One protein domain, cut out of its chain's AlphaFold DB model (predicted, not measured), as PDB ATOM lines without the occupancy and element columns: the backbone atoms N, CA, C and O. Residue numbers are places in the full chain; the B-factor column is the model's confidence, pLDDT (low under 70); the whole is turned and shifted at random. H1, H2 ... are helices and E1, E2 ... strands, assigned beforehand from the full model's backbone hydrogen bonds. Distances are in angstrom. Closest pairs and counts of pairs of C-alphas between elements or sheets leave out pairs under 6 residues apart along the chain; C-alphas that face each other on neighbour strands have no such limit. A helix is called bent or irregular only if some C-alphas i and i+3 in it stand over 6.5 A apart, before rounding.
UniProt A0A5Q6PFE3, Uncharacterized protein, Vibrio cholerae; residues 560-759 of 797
ATOM      1  N   PHE A 560      15.979-139.595 -23.236       90.81
ATOM      2  CA  PHE A 560      16.210-141.024 -23.050       90.81
ATOM      3  C   PHE A 560      15.218-141.849 -23.874       90.81
ATOM      4  O   PHE A 560      15.646-142.683 -24.670       90.81
ATOM      5  N   GLU A 561      13.917-141.573 -23.769       89.62
ATOM      6  CA  GLU A 561      12.899-142.306 -24.534       89.62
ATOM      7  C   GLU A 561      13.075-142.135 -26.052       89.62
ATOM      8  O   GLU A 561      12.936-143.098 -26.809       89.62
ATOM      9  N   ALA A 562      13.464-140.941 -26.512       90.31
ATOM     10  CA  ALA A 562      13.704-140.683 -27.931       90.31
ATOM     11  C   ALA A 562      14.971-141.374 -28.476       90.31
ATOM     12  O   ALA A 562      14.997-141.803 -29.633       90.31
ATOM     13  N   ASN A 563      16.030-141.478 -27.666       91.62
ATOM     14  CA  ASN A 563      17.362-141.879 -28.130       91.62
ATOM     15  C   ASN A 563      17.824-143.260 -27.648       91.62
ATOM     16  O   ASN A 563      18.839-143.749 -28.151       91.62
ATOM     17  N   LYS A 564      17.106-143.923 -26.734       89.75
ATOM     18  CA  LYS A 564      17.508-145.214 -26.148       89.75
ATOM     19  C   LYS A 564      17.865-146.260 -27.201       89.75
ATOM     20  O   LYS A 564      18.958-146.811 -27.161       89.75
ATOM     21  N   VAL A 565      16.993-146.490 -28.186       88.50
ATOM     22  CA  VAL A 565      17.220-147.503 -29.238       88.50
ATOM     23  C   VAL A 565      18.450-147.168 -30.087       88.50
ATOM     24  O   VAL A 565      19.203-148.054 -30.489       88.50
ATOM     25  N   LYS A 566      18.684-145.879 -30.361       91.19
ATOM     26  CA  LYS A 566      19.866-145.421 -31.101       91.19
ATOM     27  C   LYS A 566      21.144-145.654 -30.292       91.19
ATOM     28  O   LYS A 566      22.140-146.097 -30.857       91.19
ATOM     29  N   MET A 567      21.104-145.386 -28.989       91.56
ATOM     30  CA  MET A 567      22.229-145.631 -28.089       91.56
ATOM     31  C   MET A 567      22.520-147.129 -27.947       91.56
ATOM     32  O   MET A 567      23.672-147.530 -28.051       91.56
ATOM     33  N   GLU A 568      21.494-147.972 -27.792       89.25
ATOM     34  CA  GLU A 568      21.643-149.435 -27.733       89.25
ATOM     35  C   GLU A 568      22.336-149.989 -28.984       89.25
ATOM     36  O   GLU A 568      23.251-150.804 -28.865       89.25
ATOM     37  N   LYS A 569      21.954-149.501 -30.172       90.56
ATOM     38  CA  LYS A 569      22.619-149.834 -31.442       90.56
ATOM     39  C   LYS A 569      24.077-149.402 -31.464       90.56
ATOM     40  O   LYS A 569      24.947-150.202 -31.790       90.56
ATOM     41  N   TRP A 570      24.346-148.158 -31.081       93.12
ATOM     42  CA  TRP A 570      25.705-147.629 -31.058       93.12
ATOM     43  C   TRP A 570      26.611-148.428 -30.108       93.12
ATOM     44  O   TRP A 570      27.710-148.827 -30.491       93.12
ATOM     45  N   ILE A 571      26.135-148.740 -28.896       91.44
ATOM     46  CA  ILE A 571      26.872-149.573 -27.933       91.44
ATOM     47  C   ILE A 571      27.107-150.969 -28.517       91.44
ATOM     48  O   ILE A 571      28.224-151.478 -28.463       91.44
ATOM     49  N   ALA A 572      26.072-151.582 -29.094       90.12
ATOM     50  CA  ALA A 572      26.157-152.900 -29.709       90.12
ATOM     51  C   ALA A 572      27.232-152.974 -30.803       90.12
ATOM     52  O   ALA A 572      28.038-153.908 -30.811       90.12
ATOM     53  N   GLU A 573      27.287-151.974 -31.682       92.06
ATOM     54  CA  GLU A 573      28.309-151.856 -32.723       92.06
ATOM     55  C   GLU A 573      29.715-151.777 -32.116       92.06
ATOM     56  O   GLU A 573      30.600-152.539 -32.512       92.06
ATOM     57  N   LYS A 574      29.925-150.927 -31.103       94.56
ATOM     58  CA  LYS A 574      31.233-150.795 -30.437       94.56
ATOM     59  C   LYS A 574      31.671-152.072 -29.729       94.56
ATOM     60  O   LYS A 574      32.825-152.473 -29.870       94.56
ATOM     61  N   ILE A 575      30.755-152.746 -29.037       91.75
ATOM     62  CA  ILE A 575      31.036-154.048 -28.421       91.75
ATOM     63  C   ILE A 575      31.416-155.065 -29.500       91.75
ATOM     64  O   ILE A 575      32.416-155.758 -29.343       91.75
ATOM     65  N   SER A 576      30.676-155.139 -30.612       89.75
ATOM     66  CA  SER A 576      30.961-156.102 -31.687       89.75
ATOM     67  C   SER A 576      32.352-155.930 -32.301       89.75
ATOM     68  O   SER A 576      33.030-156.921 -32.569       89.75
ATOM     69  N   MET A 577      32.814-154.684 -32.449       91.56
ATOM     70  CA  MET A 577      34.139-154.369 -32.987       91.56
ATOM     71  C   MET A 577      35.271-154.818 -32.058       91.56
ATOM     72  O   MET A 577      36.299-155.295 -32.535       91.56
ATOM     73  N   ASN A 578      35.089-154.685 -30.742       93.75
ATOM     74  CA  ASN A 578      36.106-155.058 -29.759       93.75
ATOM     75  C   ASN A 578      35.995-156.523 -29.301       93.75
ATOM     76  O   ASN A 578      36.964-157.090 -28.800       93.75
ATOM     77  N   LEU A 579      34.852-157.179 -29.510       90.31
ATOM     78  CA  LEU A 579      34.611-158.541 -29.036       90.31
ATOM     79  C   LEU A 579      35.675-159.575 -29.468       90.31
ATOM     80  O   LEU A 579      36.031-160.415 -28.637       90.31
ATOM     81  N   PRO A 580      36.241-159.532 -30.695       90.19
ATOM     82  CA  PRO A 580      37.343-160.416 -31.075       90.19
ATOM     83  C   PRO A 580      38.568-160.318 -30.156       90.19
ATOM     84  O   PRO A 580      39.207-161.336 -29.903       90.19
ATOM     85  N   SER A 581      38.872-159.132 -29.611       90.12
ATOM     86  CA  SER A 581      40.017-158.921 -28.709       90.12
ATOM     87  C   SER A 581      39.810-159.555 -27.326       90.12
ATOM     88  O   SER A 581      40.778-159.877 -26.640       90.12
ATOM     89  N   LEU A 582      38.549-159.761 -26.933       89.69
ATOM     90  CA  LEU A 582      38.148-160.345 -25.652       89.69
ATOM     91  C   LEU A 582      37.869-161.851 -25.748       89.69
ATOM     92  O   LEU A 582      37.715-162.514 -24.724       89.69
ATOM     93  N   MET A 583      37.777-162.402 -26.961       88.19
ATOM     94  CA  MET A 583      37.288-163.763 -27.200       88.19
ATOM     95  C   MET A 583      38.144-164.831 -26.513       88.19
ATOM     96  O   MET A 583      37.607-165.736 -25.876       88.19
ATOM     97  N   ASP A 584      39.469-164.710 -26.602       89.81
ATOM     98  CA  ASP A 584      40.387-165.658 -25.967       89.81
ATOM     99  C   ASP A 584      40.274-165.611 -24.441       89.81
ATOM    100  O   ASP A 584      40.240-166.661 -23.802       89.81
ATOM    101  N   ASP A 585      40.111-164.423 -23.856       87.38
ATOM    102  CA  ASP A 585      39.913-164.251 -22.415       87.38
ATOM    103  C   ASP A 585      38.564-164.802 -21.934       87.38
ATOM    104  O   ASP A 585      38.490-165.430 -20.874       87.38
ATOM    105  N   ILE A 586      37.499-164.625 -22.723       87.00
ATOM    106  CA  ILE A 586      36.169-165.190 -22.449       87.00
ATOM    107  C   ILE A 586      36.226-166.721 -22.506       87.00
ATOM    108  O   ILE A 586      35.765-167.396 -21.584       87.00
ATOM    109  N   ILE A 587      36.836-167.286 -23.552       86.38
ATOM    110  CA  ILE A 587      36.996-168.738 -23.729       86.38
ATOM    111  C   ILE A 587      37.906-169.332 -22.652       86.38
ATOM    112  O   ILE A 587      37.675-170.464 -22.209       86.38
ATOM    113  N   ALA A 588      38.927-168.589 -22.226       83.44
ATOM    114  CA  ALA A 588      39.835-168.980 -21.158       83.44
ATOM    115  C   ALA A 588      39.202-168.905 -19.765       83.44
ATOM    116  O   ALA A 588      39.715-169.552 -18.854       83.44
ATOM    117  N   LEU A 589      38.077-168.194 -19.614       78.44
ATOM    118  CA  LEU A 589      37.517-167.798 -18.320       78.44
ATOM    119  C   LEU A 589      38.536-167.001 -17.497       78.44
ATOM    120  O   LEU A 589      38.760-167.278 -16.320       78.44
ATOM    121  N   ASN A 590      39.178-166.013 -18.125       78.88
ATOM    122  CA  ASN A 590      40.150-165.140 -17.472       78.88
ATOM    123  C   ASN A 590      39.455-164.162 -16.510       78.88
ATOM    124  O   ASN A 590      39.347-162.967 -16.775       78.88
ATOM    125  N   HIS A 591      38.972-164.674 -15.379       73.31
ATOM    126  CA  HIS A 591      38.241-163.905 -14.375       73.31
ATOM    127  C   HIS A 591      39.019-162.683 -13.876       73.31
ATOM    128  O   HIS A 591      38.399-161.671 -13.582       73.31
ATOM    129  N   ASN A 592      40.354-162.730 -13.859       70.44
ATOM    130  CA  ASN A 592      41.192-161.601 -13.449       70.44
ATOM    131  C   ASN A 592      41.078-160.405 -14.400       70.44
ATOM    132  O   ASN A 592      41.072-159.272 -13.934       70.44
ATOM    133  N   ARG A 593      40.937-160.640 -15.713       74.81
ATOM    134  CA  ARG A 593      40.728-159.561 -16.693       74.81
ATOM    135  C   ARG A 593      39.361-158.887 -16.549       74.81
ATOM    136  O   ARG A 593      39.217-157.721 -16.894       74.81
ATOM    137  N   PHE A 594      38.364-159.623 -16.063       74.50
ATOM    138  CA  PHE A 594      37.005-159.112 -15.872       74.50
ATOM    139  C   PHE A 594      36.748-158.635 -14.430       74.50
ATOM    140  O   PHE A 594      35.778-157.924 -14.192       74.50
ATOM    141  N   ALA A 595      37.599-158.981 -13.462       67.38
ATOM    142  CA  ALA A 595      37.437-158.597 -12.064       67.38
ATOM    143  C   ALA A 595      37.700-157.098 -11.835       67.38
ATOM    144  O   ALA A 595      38.654-156.533 -12.355       67.38
ATOM    145  N   ILE A 596      36.888-156.479 -10.971       59.47
ATOM    146  CA  ILE A 596      37.042-155.074 -10.542       59.47
ATOM    147  C   ILE A 596      37.960-154.963  -9.303       59.47
ATOM    148  O   ILE A 596      38.376-153.877  -8.912       59.47
ATOM    149  N   GLY A 597      38.282-156.092  -8.656       54.28
ATOM    150  CA  GLY A 597      38.849-156.141  -7.302       54.28
ATOM    151  C   GLY A 597      40.105-155.288  -7.072       54.28
ATOM    152  O   GLY A 597      40.248-154.727  -5.990       54.28
ATOM    153  N   GLY A 598      40.973-155.118  -8.074       54.56
ATOM    154  CA  GLY A 598      42.184-154.294  -7.949       54.56
ATOM    155  C   GLY A 598      41.927-152.783  -7.886       54.56
ATOM    156  O   GLY A 598      42.622-152.081  -7.156       54.56
ATOM    157  N   ASP A 599      40.897-152.297  -8.581       57.16
ATOM    158  CA  ASP A 599      40.649-150.863  -8.797       57.16
ATOM    159  C   ASP A 599      39.513-150.304  -7.930       57.16
ATOM    160  O   ASP A 599      39.228-149.108  -7.965       57.16
ATOM    161  N   TYR A 600      38.867-151.135  -7.106       63.53
ATOM    162  CA  TYR A 600      37.700-150.722  -6.321       63.53
ATOM    163  C   TYR A 600      37.971-149.537  -5.382       63.53
ATOM    164  O   TYR A 600      37.138-148.639  -5.283       63.53
ATOM    165  N   HIS A 601      39.127-149.497  -4.709       59.53
ATOM    166  CA  HIS A 601      39.485-148.364  -3.839       59.53
ATOM    167  C   HIS A 601      39.556-147.058  -4.622       59.53
ATOM    168  O   HIS A 601      38.938-146.075  -4.223       59.53
ATOM    169  N   LYS A 602      40.202-147.098  -5.788       64.31
ATOM    170  CA  LYS A 602      40.266-145.972  -6.714       64.31
ATOM    171  C   LYS A 602      38.870-145.569  -7.200       64.31
ATOM    172  O   LYS A 602      38.537-144.398  -7.184       64.31
ATOM    173  N   MET A 603      37.999-146.527  -7.519       67.19
ATOM    174  CA  MET A 603      36.607-146.249  -7.914       67.19
ATOM    175  C   MET A 603      35.759-145.645  -6.789       67.19
ATOM    176  O   MET A 603      34.805-144.916  -7.045       67.19
ATOM    177  N   VAL A 604      36.055-145.969  -5.532       63.16
ATOM    178  CA  VAL A 604      35.378-145.368  -4.378       63.16
ATOM    179  C   VAL A 604      35.886-143.947  -4.129       63.16
ATOM    180  O   VAL A 604      35.071-143.076  -3.818       63.16
ATOM    181  N   GLU A 605      37.192-143.713  -4.262       63.81
ATOM    182  CA  GLU A 605      37.807-142.378  -4.190       63.81
ATOM    183  C   GLU A 605      37.305-141.468  -5.319       63.81
ATOM    184  O   GLU A 605      36.907-140.333  -5.060       63.81
ATOM    185  N   ASP A 606      37.207-142.007  -6.534       62.22
ATOM    186  CA  ASP A 606      36.768-141.297  -7.738       62.22
ATOM    187  C   ASP A 606      35.228-141.274  -7.897       62.22
ATOM    188  O   ASP A 606      34.708-140.673  -8.832       62.22
ATOM    189  N   GLY A 607      34.479-141.916  -6.989       61.09
ATOM    190  CA  GLY A 607      33.005-141.895  -6.939       61.09
ATOM    191  C   GLY A 607      32.272-142.718  -8.006       61.09
ATOM    192  O   GLY A 607      31.048-142.667  -8.110       61.09
ATOM    193  N   THR A 608      32.992-143.526  -8.774       63.53
ATOM    194  CA  THR A 608      32.486-144.333  -9.895       63.53
ATOM    195  C   THR A 608      32.131-145.775  -9.511       63.53
ATOM    196  O   THR A 608      31.746-146.579 -10.364       63.53
ATOM    197  N   ALA A 609      32.264-146.138  -8.233       64.75
ATOM    198  CA  ALA A 609      31.925-147.473  -7.747       64.75
ATOM    199  C   ALA A 609      30.435-147.824  -7.995       64.75
ATOM    200  O   ALA A 609      29.587-146.936  -7.905       64.75
ATOM    201  N   PRO A 610      30.089-149.101  -8.266       59.72
ATOM    202  CA  PRO A 610      28.711-149.540  -8.509       59.72
ATOM    203  C   PRO A 610      27.758-149.284  -7.336       59.72
ATOM    204  O   PRO A 610      28.109-149.497  -6.165       59.72
ATOM    205  N   ALA A 611      26.522-148.895  -7.655       52.94
ATOM    206  CA  ALA A 611      25.418-148.824  -6.700       52.94
ATOM    207  C   ALA A 611      24.910-150.242  -6.341       52.94
ATOM    208  O   ALA A 611      24.320-150.916  -7.176       52.94
ATOM    209  N   GLY A 612      25.130-150.710  -5.105       52.00
ATOM    210  CA  GLY A 612      24.684-152.044  -4.666       52.00
ATOM    211  C   GLY A 612      25.458-152.625  -3.475       52.00
ATOM    212  O   GLY A 612      26.469-152.068  -3.030       52.00
ATOM    213  N   ARG A 613      24.972-153.754  -2.926       47.16
ATOM    214  CA  ARG A 613      25.643-154.494  -1.835       47.16
ATOM    215  C   ARG A 613      27.036-154.948  -2.296       47.16
ATOM    216  O   ARG A 613      27.200-155.366  -3.434       47.16
ATOM    217  N   LYS A 614      28.005-154.956  -1.369       47.28
ATOM    218  CA  LYS A 614      29.437-155.320  -1.526       47.28
ATOM    219  C   LYS A 614      29.742-156.656  -2.259       47.28
ATOM    220  O   LYS A 614      30.909-156.965  -2.461       47.28
ATOM    221  N   MET A 615      28.735-157.454  -2.623       42.06
ATOM    222  CA  MET A 615      28.857-158.823  -3.140       42.06
ATOM    223  C   MET A 615      28.973-158.944  -4.671       42.06
ATOM    224  O   MET A 615      29.268-160.029  -5.157       42.06
ATOM    225  N   GLU A 616      28.797-157.864  -5.438       45.88
ATOM    226  CA  GLU A 616      28.836-157.905  -6.917       45.88
ATOM    227  C   GLU A 616      30.198-157.498  -7.524       45.88
ATOM    228  O   GLU A 616      30.330-157.335  -8.733       45.88
ATOM    229  N   LEU A 617      31.245-157.356  -6.701       49.69
ATOM    230  CA  LEU A 617      32.556-156.811  -7.102       49.69
ATOM    231  C   LEU A 617      33.468-157.789  -7.870       49.69
ATOM    232  O   LEU A 617      34.572-157.422  -8.279       49.69
ATOM    233  N   VAL A 618      33.012-159.022  -8.105       51.22
ATOM    234  CA  VAL A 618      33.731-160.029  -8.894       51.22
ATOM    235  C   VAL A 618      32.899-160.354 -10.127       51.22
ATOM    236  O   VAL A 618      31.972-161.163 -10.066       51.22
ATOM    237  N   ARG A 619      33.219-159.732 -11.267       61.94
ATOM    238  CA  ARG A 619      32.583-160.108 -12.533       61.94
ATOM    239  C   ARG A 619      33.124-161.469 -12.947       61.94
ATOM    240  O   ARG A 619      34.321-161.636 -13.176       61.94
ATOM    241  N   GLN A 620      32.245-162.458 -13.025       62.81
ATOM    242  CA  GLN A 620      32.601-163.791 -13.490       62.81
ATOM    243  C   GLN A 620      32.067-163.992 -14.906       62.81
ATOM    244  O   GLN A 620      30.919-163.667 -15.204       62.81
ATOM    245  N   VAL A 621      32.901-164.553 -15.782       71.81
ATOM    246  CA  VAL A 621      32.420-165.125 -17.038       71.81
ATOM    247  C   VAL A 621      31.695-166.417 -16.683       71.81
ATOM    248  O   VAL A 621      32.304-167.351 -16.155       71.81
ATOM    249  N   HIS A 622      30.395-166.482 -16.945       73.88
ATOM    250  CA  HIS A 622      29.610-167.688 -16.698       73.88
ATOM    251  C   HIS A 622      29.454-168.484 -17.987       73.88
ATOM    252  O   HIS A 622      29.145-167.917 -19.030       73.88
ATOM    253  N   VAL A 623      29.598-169.806 -17.905       79.38
ATOM    254  CA  VAL A 623      29.306-170.713 -19.019       79.38
ATOM    255  C   VAL A 623      28.124-171.576 -18.641       79.38
ATOM    256  O   VAL A 623      28.121-172.203 -17.580       79.38
ATOM    257  N   LYS A 624      27.133-171.642 -19.521       79.88
ATOM    258  CA  LYS A 624      26.053-172.625 -19.429       79.88
ATOM    259  C   LYS A 624      25.955-173.397 -20.733       79.88
ATOM    260  O   LYS A 624      26.389-172.916 -21.782       79.88
ATOM    261  N   LYS A 625      25.376-174.596 -20.656       79.62
ATOM    262  CA  LYS A 625      24.893-175.279 -21.854       79.62
ATOM    263  C   LYS A 625      23.895-174.349 -22.544       79.62
ATOM    264  O   LYS A 625      23.095-173.703 -21.869       79.62
ATOM    265  N   HIS A 626      24.004-174.233 -23.856       74.88
ATOM    266  CA  HIS A 626      23.007-173.531 -24.634       74.88
ATOM    267  C   HIS A 626      21.791-174.448 -24.754       74.88
ATOM    268  O   HIS A 626      21.843-175.488 -25.411       74.88
ATOM    269  N   ASP A 627      20.718-174.101 -24.053       65.94
ATOM    270  CA  ASP A 627      19.432-174.751 -24.248       65.94
ATOM    271  C   ASP A 627      18.841-174.126 -25.512       65.94
ATOM    272  O   ASP A 627      18.500-172.947 -25.516       65.94
ATOM    273  N   GLY A 628      18.858-174.896 -26.603       57.88
ATOM    274  CA  GLY A 628      18.765-174.455 -28.002       57.88
ATOM    275  C   GLY A 628      17.510-173.707 -28.457       57.88
ATOM    276  O   GLY A 628      17.246-173.691 -29.650       57.88
ATOM    277  N   TYR A 629      16.746-173.081 -27.569       53.78
ATOM    278  CA  TYR A 629      15.688-172.144 -27.917       53.78
ATOM    279  C   TYR A 629      15.609-171.035 -26.870       53.78
ATOM    280  O   TYR A 629      15.261-171.263 -25.712       53.78
ATOM    281  N   TYR A 630      15.851-169.799 -27.300       57.84
ATOM    282  CA  TYR A 630      15.234-168.656 -26.639       57.84
ATOM    283  C   TYR A 630      13.739-168.678 -26.987       57.84
ATOM    284  O   TYR A 630      13.396-168.953 -28.136       57.84
ATOM    285  N   ASP A 631      12.850-168.399 -26.025       52.22
ATOM    286  CA  ASP A 631      11.397-168.343 -26.257       52.22
ATOM    287  C   ASP A 631      11.097-167.601 -27.575       52.22
ATOM    288  O   ASP A 631      11.622-166.510 -27.805       52.22
ATOM    289  N   SER A 632      10.263-168.185 -28.441       52.03
ATOM    290  CA  SER A 632       9.756-167.571 -29.681       52.03
ATOM    291  C   SER A 632       9.196-166.152 -29.490       52.03
ATOM    292  O   SER A 632       9.154-165.371 -30.437       52.03
ATOM    293  N   LYS A 633       8.809-165.794 -28.258       54.00
ATOM    294  CA  LYS A 633       8.333-164.459 -27.866       54.00
ATOM    295  C   LYS A 633       9.447-163.473 -27.488       54.00
ATOM    296  O   LYS A 633       9.170-162.292 -27.296       54.00
ATOM    297  N   SER A 634      10.692-163.924 -27.344       67.25
ATOM    298  CA  SER A 634      11.825-163.070 -26.969       67.25
ATOM    299  C   SER A 634      12.308-162.242 -28.160       67.25
ATOM    300  O   SER A 634      12.674-162.784 -29.197       67.25
ATOM    301  N   VAL A 635      12.343-160.920 -28.025       72.12
ATOM    302  CA  VAL A 635      12.837-160.033 -29.089       72.12
ATOM    303  C   VAL A 635      14.375-160.016 -29.075       72.12
ATOM    304  O   VAL A 635      14.952-159.861 -27.994       72.12
ATOM    305  N   PRO A 636      15.065-160.156 -30.227       73.94
ATOM    306  CA  PRO A 636      16.513-159.981 -30.304       73.94
ATOM    307  C   PRO A 636      16.960-158.613 -29.794       73.94
ATOM    308  O   PRO A 636      16.426-157.586 -30.224       73.94
ATOM    309  N   THR A 637      17.962-158.592 -28.915       81.06
ATOM    310  CA  THR A 637      18.583-157.339 -28.462       81.06
ATOM    311  C   THR A 637      19.390-156.701 -29.595       81.06
ATOM    312  O   THR A 637      19.828-157.395 -30.516       81.06
ATOM    313  N   GLU A 638      19.631-155.387 -29.546       83.75
ATOM    314  CA  GLU A 638      20.446-154.706 -30.569       83.75
ATOM    315  C   GLU A 638      21.865-155.289 -30.670       83.75
ATOM    316  O   GLU A 638      22.399-155.427 -31.766       83.75
ATOM    317  N   LEU A 639      22.432-155.755 -29.552       81.00
ATOM    318  CA  LEU A 639      23.707-156.474 -29.540       81.00
ATOM    319  C   LEU A 639      23.643-157.806 -30.295       81.00
ATOM    320  O   LEU A 639      24.528-158.104 -31.093       81.00
ATOM    321  N   GLN A 640      22.587-158.595 -30.091       82.44
ATOM    322  CA  GLN A 640      22.403-159.854 -30.821       82.44
ATOM    323  C   GLN A 640      22.236-159.619 -32.327       82.44
ATOM    324  O   GLN A 640      22.755-160.397 -33.127       82.44
ATOM    325  N   LYS A 641      21.546-158.536 -32.708       83.44
ATOM    326  CA  LYS A 641      21.395-158.125 -34.110       83.44
ATOM    327  C   LYS A 641      22.736-157.711 -34.717       83.44
ATOM    328  O   LYS A 641      23.064-158.189 -35.797       83.44
ATOM    329  N   ALA A 642      23.514-156.878 -34.022       83.12
ATOM    330  CA  ALA A 642      24.822-156.412 -34.491       83.12
ATOM    331  C   ALA A 642      25.824-157.561 -34.688       83.12
ATOM    332  O   ALA A 642      26.595-157.554 -35.641       83.12
ATOM    333  N   LEU A 643      25.780-158.574 -33.817       83.12
ATOM    334  CA  LEU A 643      26.648-159.752 -33.899       83.12
ATOM    335  C   LEU A 643      26.168-160.807 -34.911       83.12
ATOM    336  O   LEU A 643      26.873-161.789 -35.124       83.12
ATOM    337  N   GLY A 644      24.971-160.664 -35.493       83.12
ATOM    338  CA  GLY A 644      24.410-161.651 -36.422       83.12
ATOM    339  C   GLY A 644      24.152-163.031 -35.800       83.12
ATOM    340  O   GLY A 644      24.026-164.014 -36.521       83.12
ATOM    341  N   ILE A 645      24.065-163.122 -34.469       83.69
ATOM    342  CA  ILE A 645      23.951-164.400 -33.741       83.69
ATOM    343  C   ILE A 645      22.525-164.947 -33.681       83.69
ATOM    344  O   ILE A 645      22.304-165.993 -33.071       83.69
ATOM    345  N   ARG A 646      21.549-164.241 -34.266       82.00
ATOM    346  CA  ARG A 646      20.150-164.677 -34.354       82.00
ATOM    347  C   ARG A 646      19.578-164.434 -35.744       82.00
ATOM    348  O   ARG A 646      19.837-163.387 -36.337       82.00
ATOM    349  N   ASP A 647      18.766-165.370 -36.230       77.25
ATOM    350  CA  ASP A 647      17.993-165.189 -37.462       77.25
ATOM    351  C   ASP A 647      16.626-164.515 -37.215       77.25
ATOM    352  O   ASP A 647      16.252-164.155 -36.096       77.25
ATOM    353  N   LYS A 648      15.849-164.351 -38.293       73.81
ATOM    354  CA  LYS A 648      14.488-163.786 -38.258       73.81
ATOM    355  C   LYS A 648      13.480-164.665 -37.508       73.81
ATOM    356  O   LYS A 648      12.450-164.151 -37.082       73.81
ATOM    357  N   ASN A 649      13.772-165.957 -37.361       75.50
ATOM    358  CA  ASN A 649      12.947-166.939 -36.657       75.50
ATOM    359  C   ASN A 649      13.398-167.130 -35.203       75.50
ATOM    360  O   ASN A 649      12.878-168.003 -34.511       75.50
ATOM    361  N   ASN A 650      14.314-166.278 -34.731       75.31
ATOM    362  CA  ASN A 650      14.822-166.248 -33.371       75.31
ATOM    363  C   ASN A 650      15.787-167.388 -32.997       75.31
ATOM    364  O   ASN A 650      16.149-167.493 -31.817       75.31
ATOM    365  N   ASN A 651      16.231-168.187 -33.974       78.62
ATOM    366  CA  ASN A 651      17.216-169.252 -33.789       78.62
ATOM    367  C   ASN A 651      18.590-168.643 -33.512       78.62
ATOM    368  O   ASN A 651      18.968-167.663 -34.155       78.62
ATOM    369  N   ALA A 652      19.323-169.204 -32.551       81.50
ATOM    370  CA  ALA A 652      20.657-168.741 -32.190       81.50
ATOM    371  C   ALA A 652      21.736-169.536 -32.933       81.50
ATOM    372  O   ALA A 652      21.620-170.750 -33.069       81.50
ATOM    373  N   TYR A 653      22.809-168.858 -33.340       85.06
ATOM    374  CA  TYR A 653      23.943-169.454 -34.048       85.06
ATOM    375  C   TYR A 653      25.250-169.167 -33.326       85.06
ATOM    376  O   TYR A 653      25.398-168.141 -32.660       85.06
ATOM    377  N   CYS A 654      26.218-170.067 -33.471       86.56
ATOM    378  CA  CYS A 654      27.582-169.854 -33.020       86.56
ATOM    379  C   CYS A 654      28.140-168.572 -33.648       86.56
ATOM    380  O   CYS A 654      28.240-168.471 -34.869       86.56
ATOM    381  N   TYR A 655      28.576-167.630 -32.808       87.31
ATOM    382  CA  TYR A 655      29.122-166.344 -33.253       87.31
ATOM    383  C   TYR A 655      30.303-166.479 -34.225       87.31
ATOM    384  O   TYR A 655      30.474-165.650 -35.112       87.31
ATOM    385  N   ILE A 656      31.124-167.521 -34.065       87.81
ATOM    386  CA  ILE A 656      32.341-167.696 -34.864       87.81
ATOM    387  C   ILE A 656      32.113-168.579 -36.091       87.81
ATOM    388  O   ILE A 656      32.625-168.270 -37.163       87.81
ATOM    389  N   THR A 657      31.405-169.701 -35.935       84.88
ATOM    390  CA  THR A 657      31.309-170.719 -36.997       84.88
ATOM    391  C   THR A 657      29.996-170.679 -37.769       84.88
ATOM    392  O   THR A 657      29.935-171.229 -38.860       84.88
ATOM    393  N   GLY A 658      28.954-170.033 -37.232       82.06
ATOM    394  CA  GLY A 658      27.609-170.046 -37.812       82.06
ATOM    395  C   GLY A 658      26.840-171.359 -37.618       82.06
ATOM    396  O   GLY A 658      25.688-171.434 -38.028       82.06
ATOM    397  N   ASP A 659      27.440-172.371 -36.982       84.12
ATOM    398  CA  ASP A 659      26.784-173.647 -36.660       84.12
ATOM    399  C   ASP A 659      25.848-173.530 -35.445       84.12
ATOM    400  O   ASP A 659      25.834-172.512 -34.745       84.12
ATOM    401  N   ASP A 660      25.139-174.615 -35.128       83.50
ATOM    402  CA  ASP A 660      24.348-174.721 -33.903       83.50
ATOM    403  C   ASP A 660      25.231-174.524 -32.647       83.50
ATOM    404  O   ASP A 660      26.280-175.166 -32.495       83.50
ATOM    405  N   PRO A 661      24.846-173.626 -31.724       86.06
ATOM    406  CA  PRO A 661      25.611-173.371 -30.515       86.06
ATOM    407  C   PRO A 661      25.312-174.405 -29.423       86.06
ATOM    408  O   PRO A 661      24.165-174.719 -29.122       86.06
ATOM    409  N   ASP A 662      26.365-174.871 -28.748       85.00
ATOM    410  CA  ASP A 662      26.267-175.808 -27.619       85.00
ATOM    411  C   ASP A 662      26.412-175.114 -26.259       85.00
ATOM    412  O   ASP A 662      26.039-175.662 -25.215       85.00
ATOM    413  N   LEU A 663      27.047-173.941 -26.245       85.44
ATOM    414  CA  LEU A 663      27.457-173.225 -25.043       85.44
ATOM    415  C   LEU A 663      27.100-171.749 -25.156       85.44
ATOM    416  O   LEU A 663      27.154-171.161 -26.233       85.44
ATOM    417  N   SER A 664      26.778-171.128 -24.028       85.12
ATOM    418  CA  SER A 664      26.602-169.680 -23.931       85.12
ATOM    419  C   SER A 664      27.471-169.112 -22.828       85.12
ATOM    420  O   SER A 664      27.424-169.581 -21.686       85.12
ATOM    421  N   PHE A 665      28.254-168.102 -23.197       86.00
ATOM    422  CA  PHE A 665      29.112-167.345 -22.298       86.00
ATOM    423  C   PHE A 665      28.409-166.042 -21.921       86.00
ATOM    424  O   PHE A 665      27.971-165.306 -22.802       86.00
ATOM    425  N   TYR A 666      28.294-165.770 -20.624       81.19
ATOM    426  CA  TYR A 666      27.607-164.603 -20.079       81.19
ATOM    427  C   TYR A 666      28.567-163.732 -19.279       81.19
ATOM    428  O   TYR A 666      29.431-164.242 -18.560       81.19
ATOM    429  N   LEU A 667      28.349-162.424 -19.369       77.12
ATOM    430  CA  LEU A 667      29.025-161.401 -18.580       77.12
ATOM    431  C   LEU A 667      27.963-160.485 -17.966       77.12
ATOM    432  O   LEU A 667      27.081-159.994 -18.673       77.12
ATOM    433  N   ASN A 668      28.048-160.266 -16.656       71.00
ATOM    434  CA  ASN A 668      27.195-159.301 -15.966       71.00
ATOM    435  C   ASN A 668      27.757-157.897 -16.216       71.00
ATOM    436  O   ASN A 668      28.862-157.599 -15.773       71.00
ATOM    437  N   VAL A 669      27.001-157.072 -16.942       75.12
ATOM    438  CA  VAL A 669      27.361-155.695 -17.305       75.12
ATOM    439  C   VAL A 669      26.503-154.763 -16.467       75.12
ATOM    440  O   VAL A 669      25.281-154.750 -16.628       75.12
ATOM    441  N   SER A 670      27.110-154.000 -15.564       73.56
ATOM    442  CA  SER A 670      26.335-153.153 -14.651       73.56
ATOM    443  C   SER A 670      26.958-151.796 -14.360       73.56
ATOM    444  O   SER A 670      26.353-151.039 -13.618       73.56
ATOM    445  N   THR A 671      28.117-151.452 -14.927       76.94
ATOM    446  CA  THR A 671      28.827-150.193 -14.628       76.94
ATOM    447  C   THR A 671      29.520-149.593 -15.848       76.94
ATOM    448  O   THR A 671      29.809-150.295 -16.819       76.94
ATOM    449  N   VAL A 672      29.894-148.310 -15.786       82.00
ATOM    450  CA  VAL A 672      30.701-147.661 -16.839       82.00
ATOM    451  C   VAL A 672      31.996-148.421 -17.174       82.00
ATOM    452  O   VAL A 672      32.366-148.527 -18.340       82.00
ATOM    453  N   TYR A 673      32.659-149.042 -16.197       79.88
ATOM    454  CA  TYR A 673      33.877-149.822 -16.453       79.88
ATOM    455  C   TYR A 673      33.612-151.110 -17.238       79.88
ATOM    456  O   TYR A 673      34.519-151.638 -17.877       79.88
ATOM    457  N   ASP A 674      32.390-151.644 -17.188       80.62
ATOM    458  CA  ASP A 674      31.994-152.724 -18.093       80.62
ATOM    459  C   ASP A 674      31.919-152.226 -19.529       80.62
ATOM    460  O   ASP A 674      32.398-152.897 -20.437       80.62
ATOM    461  N   LEU A 675      31.358-151.032 -19.735       86.56
ATOM    462  CA  LEU A 675      31.297-150.426 -21.060       86.56
ATOM    463  C   LEU A 675      32.697-150.189 -21.613       86.56
ATOM    464  O   LEU A 675      32.958-150.588 -22.741       86.56
ATOM    465  N   VAL A 676      33.607-149.626 -20.817       88.19
ATOM    466  CA  VAL A 676      35.024-149.438 -21.182       88.19
ATOM    467  C   VAL A 676      35.660-150.758 -21.611       88.19
ATOM    468  O   VAL A 676      36.228-150.854 -22.697       88.19
ATOM    469  N   LEU A 677      35.506-151.809 -20.800       85.88
ATOM    470  CA  LEU A 677      36.075-153.124 -21.093       85.88
ATOM    471  C   LEU A 677      35.495-153.734 -22.374       85.88
ATOM    472  O   LEU A 677      36.245-154.245 -23.205       85.88
ATOM    473  N   LEU A 678      34.171-153.692 -22.532       88.31
ATOM    474  CA  LEU A 678      33.475-154.329 -23.648       88.31
ATOM    475  C   LEU A 678      33.637-153.568 -24.959       88.31
ATOM    476  O   LEU A 678      33.765-154.196 -26.004       88.31
ATOM    477  N   THR A 679      33.660-152.239 -24.917       90.81
ATOM    478  CA  THR A 679      33.831-151.394 -26.109       90.81
ATOM    479  C   THR A 679      35.296-151.164 -26.470       90.81
ATOM    480  O   THR A 679      35.583-150.827 -27.615       90.81
ATOM    481  N   GLY A 680      36.223-151.356 -25.525       89.56
ATOM    482  CA  GLY A 680      37.644-151.050 -25.704       89.56
ATOM    483  C   GLY A 680      37.945-149.548 -25.719       89.56
ATOM    484  O   GLY A 680      39.040-149.157 -26.113       89.56
ATOM    485  N   MET A 681      36.978-148.716 -25.323       92.19
ATOM    486  CA  MET A 681      37.074-147.257 -25.306       92.19
ATOM    487  C   MET A 681      37.423-146.757 -23.907       92.19
ATOM    488  O   MET A 681      37.014-147.351 -22.912       92.19
ATOM    489  N   SER A 682      38.128-145.636 -23.817       89.75
ATOM    490  CA  SER A 682      38.302-144.905 -22.559       89.75
ATOM    491  C   SER A 682      36.995-144.233 -22.109       89.75
ATOM    492  O   SER A 682      36.084-144.020 -22.908       89.75
ATOM    493  N   ILE A 683      36.893-143.874 -20.821       86.06
ATOM    494  CA  ILE A 683      35.692-143.221 -20.262       86.06
ATOM    495  C   ILE A 683      35.378-141.913 -21.007       86.06
ATOM    496  O   ILE A 683      34.217-141.645 -21.304       86.06
ATOM    497  N   ASP A 684      36.395-141.129 -21.368       88.31
ATOM    498  CA  ASP A 684      36.215-139.840 -22.046       88.31
ATOM    499  C   ASP A 684      35.687-139.981 -23.482       88.31
ATOM    500  O   ASP A 684      35.027-139.077 -23.998       88.31
ATOM    501  N   GLU A 685      35.919-141.125 -24.125       91.56
ATOM    502  CA  GLU A 685      35.408-141.417 -25.467       91.56
ATOM    503  C   GLU A 685      33.949-141.897 -25.453       91.56
ATOM    504  O   GLU A 685      33.289-141.897 -26.497       91.56
ATOM    505  N   LEU A 686      33.423-142.299 -24.289       91.38
ATOM    506  CA  LEU A 686      32.015-142.658 -24.154       91.38
ATOM    507  C   LEU A 686      31.121-141.405 -24.252       91.38
ATOM    508  O   LEU A 686      31.515-140.322 -23.794       91.38
ATOM    509  N   PRO A 687      29.890-141.551 -24.790       91.56
ATOM    510  CA  PRO A 687      28.858-140.524 -24.716       91.56
ATOM    511  C   PRO A 687      28.708-140.023 -23.283       91.56
ATOM    512  O   PRO A 687      28.746-140.815 -22.337       91.56
ATOM    513  N   VAL A 688      28.551-138.710 -23.123       89.56
ATOM    514  CA  VAL A 688      28.570-138.052 -21.809       89.56
ATOM    515  C   VAL A 688      27.518-138.629 -20.853       89.56
ATOM    516  O   VAL A 688      27.761-138.747 -19.655       89.56
ATOM    517  N   GLU A 689      26.403-139.102 -21.407       88.94
ATOM    518  CA  GLU A 689      25.294-139.757 -20.715       88.94
ATOM    519  C   GLU A 689      25.691-141.067 -20.012       88.94
ATOM    520  O   GLU A 689      25.075-141.451 -19.015       88.94
ATOM    521  N   LEU A 690      26.708-141.760 -20.538       88.75
ATOM    522  CA  LEU A 690      27.154-143.081 -20.087       88.75
ATOM    523  C   LEU A 690      28.418-143.031 -19.218       88.75
ATOM    524  O   LEU A 690      28.765-144.037 -18.598       88.75
ATOM    525  N   ARG A 691      29.099-141.881 -19.132       86.75
ATOM    526  CA  ARG A 691      30.363-141.736 -18.381       86.75
ATOM    527  C   ARG A 691      30.221-142.012 -16.882       86.75
ATOM    528  O   ARG A 691      31.171-142.458 -16.255       86.75
ATOM    529  N   ASN A 692      29.022-141.805 -16.336       78.88
ATOM    530  CA  ASN A 692      28.684-142.083 -14.936       78.88
ATOM    531  C   ASN A 692      27.633-143.202 -14.791       78.88
ATOM    532  O   ASN A 692      26.972-143.286 -13.753       78.88
ATOM    533  N   TRP A 693      27.463-144.050 -15.814       83.00
ATOM    534  CA  TRP A 693      26.431-145.091 -15.851       83.00
ATOM    535  C   TRP A 693      26.534-146.062 -14.663       83.00
ATOM    536  O   TRP A 693      27.574-146.705 -14.464       83.00
ATOM    537  N   ASN A 694      25.446-146.160 -13.888       76.00
ATOM    538  CA  ASN A 694      25.297-146.984 -12.677       76.00
ATOM    539  C   ASN A 694      26.357-146.742 -11.577       76.00
ATOM    540  O   ASN A 694      26.680-147.634 -10.784       76.00
ATOM    541  N   SER A 695      26.887-145.519 -11.496       71.19
ATOM    542  CA  SER A 695      27.754-145.072 -10.391       71.19
ATOM    543  C   SER A 695      26.968-144.821  -9.087       71.19
ATOM    544  O   SER A 695      25.762-144.556  -9.095       71.19
ATOM    545  N   ARG A 696      27.631-144.934  -7.926       61.28
ATOM    546  CA  ARG A 696      27.022-144.800  -6.586       61.28
ATOM    547  C   ARG A 696      26.305-143.462  -6.374       61.28
ATOM    548  O   ARG A 696      26.833-142.388  -6.638       61.28
ATOM    549  N   SER A 697      25.131-143.525  -5.740       54.31
ATOM    550  CA  SER A 697      24.373-142.355  -5.265       54.31
ATOM    551  C   SER A 697      24.702-141.924  -3.827       54.31
ATOM    552  O   SER A 697      24.371-140.807  -3.443       54.31
ATOM    553  N   GLU A 698      25.380-142.770  -3.040       53.69
ATOM    554  CA  GLU A 698      25.656-142.555  -1.602       53.69
ATOM    555  C   GLU A 698      26.613-141.380  -1.302       53.69
ATOM    556  O   GLU A 698      26.843-141.051  -0.142       53.69
ATOM    557  N   GLN A 699      27.171-140.734  -2.330       61.78
ATOM    558  CA  GLN A 699      28.042-139.557  -2.211       61.78
ATOM    559  C   GLN A 699      27.308-138.227  -2.456       61.78
ATOM    560  O   GLN A 699      27.950-137.194  -2.656       61.78
ATOM    561  N   VAL A 700      25.972-138.236  -2.442       68.81
ATOM    562  CA  VAL A 700      25.124-137.038  -2.514       68.81
ATOM    563  C   VAL A 700      24.529-136.768  -1.133       68.81
ATOM    564  O   VAL A 700      24.093-137.692  -0.446       68.81
ATOM    565  N   ALA A 701      24.513-135.503  -0.714       73.44
ATOM    566  CA  ALA A 701      23.861-135.101   0.526       73.44
ATOM    567  C   ALA A 701      22.371-135.478   0.508       73.44
ATOM    568  O   ALA A 701      21.685-135.305  -0.502       73.44
ATOM    569  N   ASP A 702      21.854-135.971   1.633       80.25
ATOM    570  CA  ASP A 702      20.428-136.249   1.747       80.25
ATOM    571  C   ASP A 702      19.607-134.947   1.770       80.25
ATOM    572  O   ASP A 702      20.117-133.862   2.039       80.25
ATOM    573  N   ARG A 703      18.301-135.049   1.497       80.06
ATOM    574  CA  ARG A 703      17.390-133.886   1.479       80.06
ATOM    575  C   ARG A 703      17.213-133.206   2.846       80.06
ATOM    576  O   ARG A 703      16.610-132.142   2.914       80.06
ATOM    577  N   ILE A 704      17.679-133.836   3.925       81.94
ATOM    578  CA  ILE A 704      17.598-133.318   5.299       81.94
ATOM    579  C   ILE A 704      18.876-132.544   5.659       81.94
ATOM    580  O   ILE A 704      18.861-131.701   6.558       81.94
ATOM    581  N   SER A 705      19.976-132.763   4.942       83.44
ATOM    582  CA  SER A 705      21.214-132.016   5.107       83.44
ATOM    583  C   SER A 705      21.093-130.589   4.568       83.44
ATOM    584  O   SER A 705      20.489-130.322   3.532       83.44
ATOM    585  N   ASP A 706      21.770-129.674   5.260       78.38
ATOM    586  CA  ASP A 706      22.090-128.314   4.808       78.38
ATOM    587  C   ASP A 706      22.928-128.288   3.515       78.38
ATOM    588  O   ASP A 706      23.041-127.257   2.865       78.38
ATOM    589  N   CYS A 707      23.512-129.419   3.119       83.62
ATOM    590  CA  CYS A 707      24.357-129.553   1.938       83.62
ATOM    591  C   CYS A 707      23.621-130.123   0.712       83.62
ATOM    592  O   CYS A 707      24.282-130.529  -0.245       83.62
ATOM    593  N   TYR A 708      22.288-130.219   0.749       89.19
ATOM    594  CA  TYR A 708      21.487-130.783  -0.338       89.19
ATOM    595  C   TYR A 708      21.599-129.955  -1.628       89.19
ATOM    596  O   TYR A 708      21.099-128.834  -1.688       89.19
ATOM    597  N   ASP A 709      22.206-130.532  -2.671       91.38
ATOM    598  CA  ASP A 709      22.196-129.983  -4.030       91.38
ATOM    599  C   ASP A 709      21.106-130.684  -4.873       91.38
ATOM    600  O   ASP A 709      21.231-131.882  -5.164       91.38
ATOM    601  N   PRO A 710      20.044-129.970  -5.300       90.88
ATOM    602  CA  PRO A 710      18.969-130.544  -6.104       90.88
ATOM    603  C   PRO A 710      19.402-131.169  -7.434       90.88
ATOM    604  O   PRO A 710      18.725-132.088  -7.899       90.88
ATOM    605  N   VAL A 711      20.482-130.679  -8.055       91.06
ATOM    606  CA  VAL A 711      20.975-131.184  -9.350       91.06
ATOM    607  C   VAL A 711      21.736-132.493  -9.161       91.06
ATOM    608  O   VAL A 711      21.522-133.451  -9.900       91.06
ATOM    609  N   GLU A 712      22.565-132.597  -8.124       87.19
ATOM    610  CA  GLU A 712      23.304-133.834  -7.819       87.19
ATOM    611  C   GLU A 712      22.394-134.974  -7.355       87.19
ATOM    612  O   GLU A 712      22.708-136.153  -7.529       87.19
ATOM    613  N   ALA A 713      21.233-134.624  -6.805       85.19
ATOM    614  CA  ALA A 713      20.200-135.572  -6.418       85.19
ATOM    615  C   ALA A 713      19.403-136.145  -7.603       85.19
ATOM    616  O   ALA A 713      18.568-137.029  -7.388       85.19
ATOM    617  N   LEU A 714      19.622-135.653  -8.827       86.44
ATOM    618  CA  LEU A 714      18.983-136.205 -10.017       86.44
ATOM    619  C   LEU A 714      19.481-137.625 -10.294       86.44
ATOM    620  O   LEU A 714      20.682-137.912 -10.266       86.44
ATOM    621  N   ALA A 715      18.530-138.506 -10.592       83.75
ATOM    622  CA  ALA A 715      18.820-139.812 -11.157       83.75
ATOM    623  C   ALA A 715      19.141-139.641 -12.645       83.75
ATOM    624  O   ALA A 715      18.411-138.946 -13.351       83.75
ATOM    625  N   ASN A 716      20.206-140.283 -13.123       86.50
ATOM    626  CA  ASN A 716      20.508-140.331 -14.546       86.50
ATOM    627  C   ASN A 716      19.571-141.357 -15.213       86.50
ATOM    628  O   ASN A 716      19.697-142.545 -14.920       86.50
ATOM    629  N   PRO A 717      18.639-140.973 -16.109       88.12
ATOM    630  CA  PRO A 717      17.715-141.936 -16.714       88.12
ATOM    631  C   PRO A 717      18.416-143.045 -17.502       88.12
ATOM    632  O   PRO A 717      17.880-144.147 -17.611       88.12
ATOM    633  N   TRP A 718      19.629-142.780 -17.998       87.62
ATOM    634  CA  TRP A 718      20.459-143.759 -18.696       87.62
ATOM    635  C   TRP A 718      20.926-144.911 -17.800       87.62
ATOM    636  O   TRP A 718      21.235-145.977 -18.322       87.62
ATOM    637  N   ASP A 719      20.881-144.773 -16.471       83.31
ATOM    638  CA  ASP A 719      21.116-145.882 -15.531       83.31
ATOM    639  C   ASP A 719      20.072-147.005 -15.693       83.31
ATOM    640  O   ASP A 719      20.352-148.173 -15.430       83.31
ATOM    641  N   ASN A 720      18.888-146.692 -16.241       82.62
ATOM    642  CA  ASN A 720      17.866-147.691 -16.576       82.62
ATOM    643  C   ASN A 720      18.185-148.501 -17.845       82.62
ATOM    644  O   ASN A 720      17.445-149.435 -18.181       82.62
ATOM    645  N   LEU A 721      19.243-148.147 -18.579       83.12
ATOM    646  CA  LEU A 721      19.710-148.925 -19.718       83.12
ATOM    647  C   LEU A 721      20.200-150.289 -19.222       83.12
ATOM    648  O   LEU A 721      21.080-150.366 -18.374       83.12
ATOM    649  N   LYS A 722      19.635-151.377 -19.753       78.00
ATOM    650  CA  LYS A 722      20.028-152.743 -19.385       78.00
ATOM    651  C   LYS A 722      20.778-153.384 -20.536       78.00
ATOM    652  O   LYS A 722      20.205-153.608 -21.599       78.00
ATOM    653  N   ILE A 723      22.044-153.711 -20.307       77.06
ATOM    654  CA  ILE A 723      22.901-154.354 -21.301       77.06
ATOM    655  C   ILE A 723      23.137-155.792 -20.864       77.06
ATOM    656  O   ILE A 723      23.635-156.052 -19.774       77.06
ATOM    657  N   PHE A 724      22.773-156.734 -21.731       74.50
ATOM    658  CA  PHE A 724      22.961-158.160 -21.495       74.50
ATOM    659  C   PHE A 724      23.902-158.728 -22.553       74.50
ATOM    660  O   PHE A 724      23.563-158.747 -23.738       74.50
ATOM    661  N   LEU A 725      25.071-159.208 -22.124       80.31
ATOM    662  CA  LEU A 725      26.032-159.873 -22.996       80.31
ATOM    663  C   LEU A 725      25.899-161.395 -22.854       80.31
ATOM    664  O   LEU A 725      26.167-161.961 -21.794       80.31
ATOM    665  N   SER A 726      25.490-162.047 -23.943       83.75
ATOM    666  CA  SER A 726      25.434-163.504 -24.076       83.75
ATOM    667  C   SER A 726      25.991-163.909 -25.435       83.75
ATOM    668  O   SER A 726      25.484-163.464 -26.467       83.75
ATOM    669  N   ILE A 727      27.042-164.728 -25.431       87.31
ATOM    670  CA  ILE A 727      27.767-165.139 -26.636       87.31
ATOM    671  C   ILE A 727      27.587-166.650 -26.829       87.31
ATOM    672  O   ILE A 727      28.168-167.437 -26.070       87.31
ATOM    673  N   PRO A 728      26.780-167.071 -27.817       88.38
ATOM    674  CA  PRO A 728      26.626-168.473 -28.183       88.38
ATOM    675  C   PRO A 728      27.839-168.974 -28.981       88.38
ATOM    676  O   PRO A 728      28.255-168.348 -29.958       88.38
ATOM    677  N   LEU A 729      28.405-170.114 -28.580       87.94
ATOM    678  CA  LEU A 729      29.553-170.751 -29.230       87.94
ATOM    679  C   LEU A 729      29.342-172.266 -29.365       87.94
ATOM    680  O   LEU A 729      28.756-172.909 -28.489       87.94
ATOM    681  N   SER A 730      29.870-172.853 -30.439       88.19
ATOM    682  CA  SER A 730      29.898-174.305 -30.621       88.19
ATOM    683  C   SER A 730      30.947-174.946 -29.710       88.19
ATOM    684  O   SER A 730      32.042-174.414 -29.475       88.19
ATOM    685  N   LYS A 731      30.633-176.126 -29.176       86.38
ATOM    686  CA  LYS A 731      31.531-176.852 -28.266       86.38
ATOM    687  C   LYS A 731      32.813-177.274 -28.974       86.38
ATOM    688  O   LYS A 731      33.882-177.253 -28.361       86.38
ATOM    689  N   SER A 732      32.716-177.647 -30.249       86.62
ATOM    690  CA  SER A 732      33.855-178.028 -31.090       86.62
ATOM    691  C   SER A 732      34.869-176.886 -31.217       86.62
ATOM    692  O   SER A 732      36.060-177.098 -30.970       86.62
ATOM    693  N   TYR A 733      34.398-175.669 -31.507       87.94
ATOM    694  CA  TYR A 733      35.235-174.474 -31.592       87.94
ATOM    695  C   TYR A 733      35.895-174.147 -30.250       87.94
ATOM    696  O   TYR A 733      37.116-174.000 -30.179       87.94
ATOM    697  N   VAL A 734      35.112-174.110 -29.167       87.69
ATOM    698  CA  VAL A 734      35.617-173.782 -27.823       87.69
ATOM    699  C   VAL A 734      36.701-174.765 -27.377       87.69
ATOM    700  O   VAL A 734      37.745-174.347 -26.880       87.69
ATOM    701  N   LEU A 735      36.500-176.072 -27.572       86.25
ATOM    702  CA  LEU A 735      37.492-177.087 -27.200       86.25
ATOM    703  C   LEU A 735      38.777-176.967 -28.021       86.25
ATOM    704  O   LEU A 735      39.871-177.087 -27.462       86.25
ATOM    705  N   LYS A 736      38.655-176.710 -29.329       88.19
ATOM    706  CA  LYS A 736      39.807-176.486 -30.209       88.19
ATOM    707  C   LYS A 736      40.602-175.263 -29.751       88.19
ATOM    708  O   LYS A 736      41.801-175.383 -29.506       88.19
ATOM    709  N   ARG A 737      39.930-174.127 -29.549       89.44
ATOM    710  CA  ARG A 737      40.584-172.876 -29.153       89.44
ATOM    711  C   ARG A 737      41.223-172.966 -27.768       89.44
ATOM    712  O   ARG A 737      42.357-172.546 -27.588       89.44
ATOM    713  N   ARG A 738      40.563-173.607 -26.796       86.94
ATOM    714  CA  ARG A 738      41.148-173.858 -25.461       86.94
ATOM    715  C   ARG A 738      42.419-174.702 -25.529       86.94
ATOM    716  O   ARG A 738      43.364-174.420 -24.800       86.94
ATOM    717  N   LYS A 739      42.464-175.706 -26.413       86.31
ATOM    718  CA  LYS A 739      43.667-176.521 -26.639       86.31
ATOM    719  C   LYS A 739      44.810-175.691 -27.229       86.31
ATOM    720  O   LYS A 739      45.943-175.859 -26.793       86.31
ATOM    721  N   GLU A 740      44.516-174.800 -28.176       89.56
ATOM    722  CA  GLU A 740      45.492-173.853 -28.747       89.56
ATOM    723  C   GLU A 740      46.041-172.886 -27.687       89.56
ATOM    724  O   GLU A 740      47.235-172.609 -27.675       89.56
ATOM    725  N   LEU A 741      45.197-172.451 -26.746       86.38
ATOM    726  CA  LEU A 741      45.578-171.620 -25.597       86.38
ATOM    727  C   LEU A 741      46.283-172.405 -24.467       86.38
ATOM    728  O   LEU A 741      46.591-171.837 -23.421       86.38
ATOM    729  N   GLY A 742      46.520-173.712 -24.629       83.88
ATOM    730  CA  GLY A 742      47.196-174.550 -23.629       83.88
ATOM    731  C   GLY A 742      46.346-174.927 -22.405       83.88
ATOM    732  O   GLY A 742      46.873-175.474 -21.434       83.88
ATOM    733  N   LEU A 743      45.031-174.688 -22.437       80.75
ATOM    734  CA  LEU A 743      44.109-174.950 -21.329       80.75
ATOM    735  C   LEU A 743      43.625-176.413 -21.346       80.75
ATOM    736  O   LEU A 743      43.096-176.895 -22.349       80.75
ATOM    737  N   LYS A 744      43.760-177.130 -20.221       63.78
ATOM    738  CA  LYS A 744      43.336-178.539 -20.063       63.78
ATOM    739  C   LYS A 744      42.094-178.651 -19.156       63.78
ATOM    740  O   LYS A 744      42.019-177.964 -18.147       63.78
ATOM    741  N   GLY A 745      41.153-179.551 -19.471       59.75
ATOM    742  CA  GLY A 745      40.033-179.937 -18.580       59.75
ATOM    743  C   GLY A 745      38.654-179.303 -18.863       59.75
ATOM    744  O   GLY A 745      38.508-178.468 -19.758       59.75
ATOM    745  N   ARG A 746      37.625-179.751 -18.107       58.97
ATOM    746  CA  ARG A 746      36.241-179.209 -18.105       58.97
ATOM    747  C   ARG A 746      36.243-177.734 -17.667       58.97
ATOM    748  O   ARG A 746      37.212-177.295 -17.060       58.97
ATOM    749  N   PHE A 747      35.171-176.981 -17.951       62.34
ATOM    750  CA  PHE A 747      34.992-175.628 -17.400       62.34
ATOM    751  C   PHE A 747      35.142-175.693 -15.881       62.34
ATOM    752  O   PHE A 747      34.331-176.326 -15.203       62.34
ATOM    753  N   VAL A 748      36.221-175.119 -15.360       52.19
ATOM    754  CA  VAL A 748      36.442-175.051 -13.921       52.19
ATOM    755  C   VAL A 748      35.525-173.945 -13.425       52.19
ATOM    756  O   VAL A 748      35.603-172.817 -13.908       52.19
ATOM    757  N   LYS A 749      34.597-174.286 -12.523       44.28
ATOM    758  CA  LYS A 749      33.801-173.277 -11.820       44.28
ATOM    759  C   LYS A 749      34.798-172.368 -11.092       44.28
ATOM    760  O   LYS A 749      35.704-172.919 -10.462       44.28
ATOM    761  N   PRO A 750      34.683-171.035 -11.181       43.34
ATOM    762  CA  PRO A 750      35.548-170.168 -10.398       43.34
ATOM    763  C   PRO A 750      35.468-170.593  -8.930       43.34
ATOM    764  O   PRO A 750      34.373-170.843  -8.417       43.34
ATOM    765  N   LEU A 751      36.621-170.684  -8.264       39.84
ATOM    766  CA  LEU A 751      36.657-170.492  -6.817       39.84
ATOM    767  C   LEU A 751      36.008-169.126  -6.592       39.84
ATOM    768  O   LEU A 751      36.438-168.147  -7.213       39.84
ATOM    769  N   ASN A 752      34.931-169.037  -5.807       39.75
ATOM    770  CA  ASN A 752      34.461-167.708  -5.435       39.75
ATOM    771  C   ASN A 752      35.632-166.992  -4.764       39.75
ATOM    772  O   ASN A 752      36.396-167.612  -4.038       39.75
ATOM    773  N   TYR A 753      35.752-165.680  -4.935       40.16
ATOM    774  CA  TYR A 753      36.747-164.898  -4.192       40.16
ATOM    775  C   TYR A 753      36.578-165.051  -2.659       40.16
ATOM    776  O   TYR A 753      37.505-164.830  -1.892       40.16
ATOM    777  N   TYR A 754      35.389-165.492  -2.224       41.78
ATOM    778  CA  TYR A 754      35.041-165.890  -0.855       41.78
ATOM    779  C   TYR A 754      35.435-167.334  -0.476       41.78
ATOM    780  O   TYR A 754      35.458-167.657   0.707       41.78
ATOM    781  N   ASP A 755      35.751-168.189  -1.451       38.22
ATOM    782  CA  ASP A 755      36.328-169.527  -1.247       38.22
ATOM    783  C   ASP A 755      37.868-169.453  -1.108       38.22
ATOM    784  O   ASP A 755      38.512-170.422  -0.713       38.22
ATOM    785  N   CYS A 756      38.469-168.290  -1.396       39.94
ATOM    786  CA  CYS A 756      39.904-168.018  -1.337       39.94
ATOM    787  C   CYS A 756      40.355-167.542   0.058       39.94
ATOM    788  O   CYS A 756      40.929-166.465   0.191       39.94
ATOM    789  N   ASN A 757      40.158-168.344   1.108       41.75
ATOM    790  CA  ASN A 757      40.841-168.106   2.397       41.75
ATOM    791  C   ASN A 757      42.364-168.365   2.326       41.75
ATOM    792  O   ASN A 757      43.059-168.232   3.327       41.75
ATOM    793  N   GLU A 758      42.876-168.745   1.154       39.59
ATOM    794  CA  GLU A 758      44.265-169.151   0.929       39.59
ATOM    795  C   GLU A 758      44.996-168.279  -0.114       39.59
ATOM    796  O   GLU A 758      46.154-168.556  -0.413       39.59
ATOM    797  N   ASP A 759      44.365-167.224  -0.661       43.03
ATOM    798  CA  ASP A 759      45.036-166.266  -1.561       43.03
ATOM    799  C   ASP A 759      45.547-165.039  -0.771       43.03
ATOM    800  O   ASP A 759      44.741-164.211  -0.323       43.03
TER     801      ASP A 759
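This is residues 560 to 759 of the 797 residues of an uncharacterized protein of Vibrio cholerae (UniProt A0A5Q6PFE3). A small sheet of three short strands has a long, kinked helix, H1, running beside it; the shorter helices H4, H5 and H7 pack on successive parts of H1, and long loops make up much of the rest. The loop of residues 680 to 716 reaches far from the core, with Asp 706 at one end of the longest distance in the domain. The printed part has 200 residues with seven named helices and three named strands, in the order H1 H2 H3 E1 H4 E2 H5 H6 E3 H7; the sheet's order is E1 - E2 - E3, all antiparallel. The class is mostly helix, though under half of the residues, 82, are in named elements. The whole is compact, with a radius of gyration of the C-alphas of 18.9 A and spans of 62 by 49 by 29 A.

Begin with the sheet: E1 is residues 622 to 625, E2 residues 663 to 668, 16.6 A long, and E3 residues 724 to 729, 16.2 A. Find C-alpha 560 at (16.210, -141.024, -23.050); from there H1 runs to residue 588, 36.7 A away, with a kink of 72 degrees near residue 581. H1 is irregular: C-alphas 562 and 565 are 7.8 A apart. H2 is residues 591 to 594, H3 600 to 605, H4 638 to 642, H5 672 to 679, 10.5 A long, and H6 717 to 720. H7, residues 731 to 740, is 14.3 A long and ends at C-alpha 740, (45.492, -173.853, -28.747).

In the sheet, look at N 624 and O 664, 3.0 A apart, between the antiparallel E1 and E2, and at N 727 and O 665, 2.8 A, between the antiparallel E2 and E3; both are within hydrogen-bond range. H1 is on the sheet, only just at the sheet's level, with a height of 3.8 A. H1 is the hub. Its residues 568 to 576 touch H4, the closest C-alphas being those of Ala 572 and Leu 639, 4.3 A apart; H4 only grazes the sheet. Its residues 571 to 582 touch H5 at a steep tilt of 66 degrees, the same way, with the C-alphas of Ile 575 and Thr 679 closest at 4.5 A. Its residues 584 to 588 touch H7, where the closest C-alphas, those of Ala 588 and Arg 738, are 6.6 A apart. H2 and H6 are close to H1 but not clearly touching, the closest C-alphas being those of Asp 585 and Arg 593, 7.4 A, and of Phe 560 and Pro 717, 6.6 A. H3 is apart from H1. Each O i to N i+4 pair is within hydrogen-bond range in H3, H4, H5 and H7, against 18 of 25 in H1; H2 and H6 are too short for such a pair.

The two C-alphas farthest apart are those of Asp 706 and Ser 732, 62.4 A. The printed part has no cut. The links H3 to E1, E1 to H4, H4 to E2 and H5 to H6 are long, the last with 37 residues. The mean pLDDT of the printed part is 76.2; look for values under 70 at residues 595 to 620, 627 to 634, 696 to 700 and 744 to 759.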